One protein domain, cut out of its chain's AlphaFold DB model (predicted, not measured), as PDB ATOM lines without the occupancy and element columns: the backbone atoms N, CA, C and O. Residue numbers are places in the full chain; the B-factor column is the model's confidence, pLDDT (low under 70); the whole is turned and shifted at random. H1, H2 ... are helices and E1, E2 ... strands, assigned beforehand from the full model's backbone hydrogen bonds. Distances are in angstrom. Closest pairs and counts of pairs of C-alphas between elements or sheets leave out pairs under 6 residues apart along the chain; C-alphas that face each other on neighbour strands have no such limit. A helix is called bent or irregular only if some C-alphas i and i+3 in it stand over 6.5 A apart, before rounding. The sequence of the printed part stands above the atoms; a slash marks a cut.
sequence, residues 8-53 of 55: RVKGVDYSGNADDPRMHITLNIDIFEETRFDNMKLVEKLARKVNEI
ATOM      1  N   ARG A   8     186.457   0.224 134.497       86.50
ATOM      2  CA  ARG A   8     187.414  -0.550 135.299       86.50
ATOM      3  C   ARG A   8     188.058  -1.619 134.443       86.50
ATOM      4  O   ARG A   8     187.370  -2.440 133.850       86.50
ATOM      5  N   VAL A   9     189.385  -1.661 134.463       87.06
ATOM      6  CA  VAL A   9     190.139  -2.792 133.922       87.06
ATOM      7  C   VAL A   9     190.015  -3.958 134.901       87.06
ATOM      8  O   VAL A   9     190.387  -3.845 136.070       87.06
ATOM      9  N   LYS A  10     189.439  -5.065 134.433       92.00
ATOM     10  CA  LYS A  10     189.321  -6.325 135.177       92.00
ATOM     11  C   LYS A  10     190.611  -7.126 135.114       92.00
ATOM     12  O   LYS A  10     190.966  -7.776 136.091       92.00
ATOM     13  N   GLY A  11     191.297  -7.057 133.980       90.06
ATOM     14  CA  GLY A  11     192.536  -7.775 133.744       90.06
ATOM     15  C   GLY A  11     193.127  -7.451 132.380       90.06
ATOM     16  O   GLY A  11     192.457  -6.883 131.512       90.06
ATOM     17  N   VAL A  12     194.394  -7.818 132.225       90.69
ATOM     18  CA  VAL A  12     195.139  -7.741 130.972       90.69
ATOM     19  C   VAL A  12     195.718  -9.124 130.730       90.69
ATOM     20  O   VAL A  12     196.520  -9.593 131.534       90.69
ATOM     21  N   ASP A  13     195.318  -9.751 129.632       93.44
ATOM     22  CA  ASP A  13     195.897 -11.008 129.174       93.44
ATOM     23  C   ASP A  13     196.755 -10.731 127.944       93.44
ATOM     24  O   ASP A  13     196.413  -9.886 127.113       93.44
ATOM     25  N   TYR A  14     197.869 -11.443 127.810       90.56
ATOM     26  CA  TYR A  14     198.706 -11.371 126.622       90.56
ATOM     27  C   TYR A  14     199.091 -12.767 126.152       90.56
ATOM     28  O   TYR A  14     199.314 -13.680 126.947       90.56
ATOM     29  N   SER A  15     199.184 -12.927 124.840       90.62
ATOM     30  CA  SER A  15     199.694 -14.129 124.202       90.62
ATOM     31  C   SER A  15     200.652 -13.751 123.079       90.62
ATOM     32  O   SER A  15     200.488 -12.756 122.374       90.62
ATOM     33  N   GLY A  16     201.710 -14.542 122.949       85.88
ATOM     34  CA  GLY A  16     202.657 -14.454 121.848       85.88
ATOM     35  C   GLY A  16     202.623 -15.757 121.071       85.88
ATOM     36  O   GLY A  16     202.493 -16.829 121.664       85.88
ATOM     37  N   ASN A  17     202.743 -15.663 119.755       85.38
ATOM     38  CA  ASN A  17     203.010 -16.810 118.903       85.38
ATOM     39  C   ASN A  17     204.452 -16.680 118.392       85.38
ATOM     40  O   ASN A  17     204.860 -15.587 118.020       85.38
ATOM     41  N   ALA A  18     205.221 -17.769 118.369       83.50
ATOM     42  CA  ALA A  18     206.579 -17.763 117.820       83.50
ATOM     43  C   ALA A  18     206.610 -17.373 116.327       83.50
ATOM     44  O   ALA A  18     207.596 -16.798 115.870       83.50
ATOM     45  N   ASP A  19     205.517 -17.635 115.601       90.06
ATOM     46  CA  ASP A  19     205.379 -17.342 114.170       90.06
ATOM     47  C   ASP A  19     204.741 -15.969 113.876       90.06
ATOM     48  O   ASP A  19     204.753 -15.515 112.732       90.06
ATOM     49  N   ASP A  20     204.168 -15.296 114.883       89.00
ATOM     50  CA  ASP A  20     203.594 -13.952 114.738       89.00
ATOM     51  C   ASP A  20     204.454 -12.957 115.525       89.00
ATOM     52  O   ASP A  20     204.481 -13.017 116.754       89.00
ATOM     53  N   PRO A  21     205.132 -11.998 114.868       85.81
ATOM     54  CA  PRO A  21     205.950 -11.014 115.573       85.81
ATOM     55  C   PRO A  21     205.123 -10.065 116.461       85.81
ATOM     56  O   PRO A  21     205.695  -9.239 117.171       85.81
ATOM     57  N   ARG A  22     203.785 -10.136 116.413       88.06
ATOM     58  CA  ARG A  22     202.882  -9.330 117.237       88.06
ATOM     59  C   ARG A  22     202.596 -10.003 118.576       88.06
ATOM     60  O   ARG A  22     202.310 -11.195 118.656       88.06
ATOM     61  N   MET A  23     202.568  -9.186 119.625       87.44
ATOM     62  CA  MET A  23     201.969  -9.563 120.900       87.44
ATOM     63  C   MET A  23     200.462  -9.322 120.823       87.44
ATOM     64  O   MET A  23     200.017  -8.200 120.576       87.44
ATOM     65  N   HIS A  24     199.680 -10.374 121.033       89.00
ATOM     66  CA  HIS A  24     198.230 -10.280 121.128       89.00
ATOM     67  C   HIS A  24     197.872  -9.915 122.564       89.00
ATOM     68  O   HIS A  24     198.266 -10.613 123.494       89.00
ATOM     69  N   ILE A  25     197.156  -8.809 122.754       87.00
ATOM     70  CA  ILE A  25     196.759  -8.319 124.078       87.00
ATOM     71  C   ILE A  25     195.237  -8.243 124.127       87.00
ATOM     72  O   ILE A  25     194.613  -7.611 123.273       87.00
ATOM     73  N   THR A  26     194.652  -8.848 125.155       90.31
ATOM     74  CA  THR A  26     193.223  -8.758 125.458       90.31
ATOM     75  C   THR A  26     193.038  -7.917 126.714       90.31
ATOM     76  O   THR A  26     193.531  -8.258 127.790       90.31
ATOM     77  N   LEU A  27     192.310  -6.805 126.582       87.44
ATOM     78  CA  LEU A  27     191.953  -5.939 127.700       87.44
ATOM     79  C   LEU A  27     190.517  -6.238 128.143       87.44
ATOM     80  O   LEU A  27     189.565  -5.925 127.430       87.44
ATOM     81  N   ASN A  28     190.359  -6.806 129.337       89.12
ATOM     82  CA  ASN A  28     189.047  -7.063 129.921       89.12
ATOM     83  C   ASN A  28     188.593  -5.838 130.719       89.12
ATOM     84  O   ASN A  28     189.255  -5.439 131.683       89.12
ATOM     85  N   ILE A  29     187.464  -5.244 130.334       86.19
ATOM     86  CA  ILE A  29     186.940  -4.004 130.923       86.19
ATOM     87  C   ILE A  29     185.473  -4.139 131.335       86.19
ATOM     88  O   ILE A  29     184.663  -4.699 130.603       86.19
ATOM     89  N   ASP A  30     185.134  -3.544 132.476       85.62
ATOM     90  CA  ASP A  30     183.756  -3.239 132.854       85.62
ATOM     91  C   ASP A  30     183.480  -1.766 132.537       85.62
ATOM     92  O   ASP A  30     184.223  -0.878 132.974       85.62
ATOM     93  N   ILE A  31     182.392  -1.503 131.821       82.81
ATOM     94  CA  ILE A  31     181.843  -0.158 131.633       82.81
ATOM     95  C   ILE A  31     180.646  -0.046 132.578       82.81
ATOM     96  O   ILE A  31     179.681  -0.794 132.435       82.81
ATOM     97  N   PHE A  32     180.714   0.855 133.562       79.06
ATOM     98  CA  PHE A  32     179.647   1.027 134.556       79.06
ATOM     99  C   PHE A  32     178.545   1.940 134.024       79.06
ATOM    100  O   PHE A  32     178.319   3.035 134.531       79.06
ATOM    101  N   GLU A  33     177.876   1.472 132.980       77.50
ATOM    102  CA  GLU A  33     176.735   2.136 132.364       77.50
ATOM    103  C   GLU A  33     175.689   1.084 131.994       77.50
ATOM    104  O   GLU A  33     176.038  -0.042 131.631       77.50
ATOM    105  N   GLU A  34     174.402   1.419 132.120       74.38
ATOM    106  CA  GLU A  34     173.321   0.488 131.776       74.38
ATOM    107  C   GLU A  34     173.475   0.002 130.344       74.38
ATOM    108  O   GLU A  34     173.561   0.822 129.436       74.38
ATOM    109  N   THR A  35     173.454  -1.312 130.130       65.12
ATOM    110  CA  THR A  35     173.615  -1.948 128.821       65.12
ATOM    111  C   THR A  35     172.509  -1.510 127.857       65.12
ATOM    112  O   THR A  35     171.437  -2.107 127.783       65.12
ATOM    113  N   ARG A  36     172.768  -0.441 127.105       71.75
ATOM    114  CA  ARG A  36     171.881   0.103 126.072       71.75
ATOM    115  C   ARG A  36     172.581   0.063 124.722       71.75
ATOM    116  O   ARG A  36     173.807   0.055 124.647       71.75
ATOM    117  N   PHE A  37     171.801   0.053 123.644       63.34
ATOM    118  CA  PHE A  37     172.331   0.011 122.275       63.34
ATOM    119  C   PHE A  37     173.282   1.189 121.988       63.34
ATOM    120  O   PHE A  37     174.288   1.033 121.299       63.34
ATOM    121  N   ASP A  38     173.029   2.346 122.604       68.44
ATOM    122  CA  ASP A  38     173.893   3.526 122.518       68.44
ATOM    123  C   ASP A  38     175.302   3.298 123.097       68.44
ATOM    124  O   ASP A  38     176.261   3.929 122.644       68.44
ATOM    125  N   ASN A  39     175.476   2.323 123.997       69.12
ATOM    126  CA  ASN A  39     176.778   1.988 124.570       69.12
ATOM    127  C   ASN A  39     177.680   1.232 123.590       69.12
ATOM    128  O   ASN A  39     178.894   1.197 123.787       69.12
ATOM    129  N   MET A  40     177.145   0.689 122.490       73.62
ATOM    130  CA  MET A  40     177.989   0.140 121.421       73.62
ATOM    131  C   MET A  40     178.890   1.227 120.818       73.62
ATOM    132  O   MET A  40     180.071   0.984 120.575       73.62
ATOM    133  N   LYS A  41     178.391   2.467 120.693       79.69
ATOM    134  CA  LYS A  41     179.204   3.610 120.238       79.69
ATOM    135  C   LYS A  41     180.320   3.963 121.222       79.69
ATOM    136  O   LYS A  41     181.329   4.540 120.819       79.69
ATOM    137  N   LEU A  42     180.155   3.649 122.508       77.06
ATOM    138  CA  LEU A  42     181.192   3.857 123.520       77.06
ATOM    139  C   LEU A  42     182.322   2.842 123.368       77.06
ATOM    140  O   LEU A  42     183.489   3.234 123.391       77.06
ATOM    141  N   VAL A  43     181.983   1.574 123.126       78.38
ATOM    142  CA  VAL A  43     182.967   0.523 122.828       78.38
ATOM    143  C   VAL A  43     183.762   0.872 121.566       78.38
ATOM    144  O   VAL A  43     184.989   0.808 121.577       78.38
ATOM    145  N   GLU A  44     183.098   1.344 120.507       83.19
ATOM    146  CA  GLU A  44     183.774   1.802 119.284       83.19
ATOM    147  C   GLU A  44     184.718   2.990 119.528       83.19
ATOM    148  O   GLU A  44     185.850   3.004 119.037       83.19
ATOM    149  N   LYS A  45     184.277   3.996 120.296       83.62
ATOM    150  CA  LYS A  45     185.122   5.144 120.665       83.62
ATOM    151  C   LYS A  45     186.348   4.701 121.457       83.62
ATOM    152  O   LYS A  45     187.438   5.215 121.213       83.62
ATOM    153  N   LEU A  46     186.176   3.765 122.389       81.38
ATOM    154  CA  LEU A  46     187.279   3.229 123.174       81.38
ATOM    155  C   LEU A  46     188.283   2.493 122.282       81.38
ATOM    156  O   LEU A  46     189.476   2.770 122.374       81.38
ATOM    157  N   ALA A  47     187.807   1.640 121.371       81.88
ATOM    158  CA  ALA A  47     188.663   0.930 120.421       81.88
ATOM    159  C   ALA A  47     189.488   1.895 119.550       81.88
ATOM    160  O   ALA A  47     190.689   1.696 119.373       81.88
ATOM    161  N   ARG A  48     188.881   2.988 119.061       86.31
ATOM    162  CA  ARG A  48     189.613   4.033 118.318       86.31
ATOM    163  C   ARG A  48     190.686   4.701 119.166       86.31
ATOM    164  O   ARG A  48     191.821   4.797 118.717       86.31
ATOM    165  N   LYS A  49     190.354   5.109 120.396       84.62
ATOM    166  CA  LYS A  49     191.335   5.733 121.295       84.62
ATOM    167  C   LYS A  49     192.511   4.812 121.593       84.62
ATOM    168  O   LYS A  49     193.640   5.280 121.585       84.62
ATOM    169  N   VAL A  50     192.261   3.524 121.829       82.19
ATOM    170  CA  VAL A  50     193.333   2.541 122.057       82.19
ATOM    171  C   VAL A  50     194.247   2.438 120.834       82.19
ATOM    172  O   VAL A  50     195.460   2.471 120.997       82.19
ATOM    173  N   ASN A  51     193.690   2.409 119.618       82.75
ATOM    174  CA  ASN A  51     194.485   2.381 118.383       82.75
ATOM    175  C   ASN A  51     195.298   3.663 118.130       82.75
ATOM    176  O   ASN A  51     196.301   3.621 117.421       82.75
ATOM    177  N   GLU A  52     194.865   4.805 118.663       87.75
ATOM    178  CA  GLU A  52     195.570   6.085 118.527       87.75
ATOM    179  C   GLU A  52     196.711   6.252 119.544       87.75
ATOM    180  O   GLU A  52     197.603   7.080 119.334       87.75
ATOM    181  N   ILE A  53     196.712   5.478 120.638       80.81
ATOM    182  CA  ILE A  53     197.784   5.514 121.635       80.81
ATOM    183  C   ILE A  53     199.038   4.881 121.030       80.81
ATOM    184  O   ILE A  53     199.078   3.690 120.725       80.81
TER     185      ILE A  53
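Overview. This is residues 8 to 53 of the 55 residues of an uncharacterized protein of Lactobacillus salivarius DSM 20555 = ATCC 11741 (UniProt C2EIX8). A long, narrow two-stranded hairpin, E1 and E2, runs along most of the length of an open model; after E2, residues 32 to 36 make a turn, and one helix, H1, folds back from it. The helix runs back toward the other end of the hairpin without closing onto it, and its residues 44 to 52 stick out free, as does the hairpin's tip at residues 17 to 22. The printed part has 46 residues, with two named strands and one named helix in the order E1, E2, H1; the sheet, in the order E1 - E2, is antiparallel, and the class is mixed, helices and strands. The whole is loose, with a radius of gyration of the C-alphas of 13.5 A, and elongated, with spans of 40 by 21 by 17 A.

Along the chain. Strand E1 covers residues 8 to 17 and measures 27.9 A from first to last C-alpha, beginning at C-alpha 8 at (187.414, -0.550, 135.299). Strand E2, residues 20 to 31, is the longest strand by residues and measures 30.8 A; its last C-alpha, that of Ile 31, is at (181.843, -0.158, 131.633). Helix H1, residues 37 to 52, measures 24.3 A and ends at C-alpha 52 at (195.570, 6.085, 118.527). H1 is not bent.

Arrangement. E1 and E2 form a hairpin over a tight link of 2 residues, and the angle between their N-to-C directions is 165 degrees. Among the C-alphas that face each other are those of Val 9 and Ile 29, 4.5 A apart, and those of Tyr 14 and Ile 25, 4.4 A apart. Near the open end, N 8 and O 30 are within hydrogen-bond range at 2.9 A; nearer the tip, N 15 and O 24 are within range at 2.8 A. A tight link of 5 residues joins E2 to H1. E1 and H1 are apart. In H1, 10 of 12 pairs of O i and N i+4 are within hydrogen-bond range.

Size, cuts and confidence. The two C-alphas farthest apart are those of Asp 19 and Glu 34, at 40.7 A, while the first and last printed C-alphas, those of Arg 8 and Ile 53, are 18.2 A apart. The printed part has no cut, and neither link is long. Residues 33 to 38 stand free, and so do residues 44 to 53, of which 44 to 52 belong to H1. The mean pLDDT of the printed part is 83.2; it is under 70 at residue 35 and at residues 37 to 39.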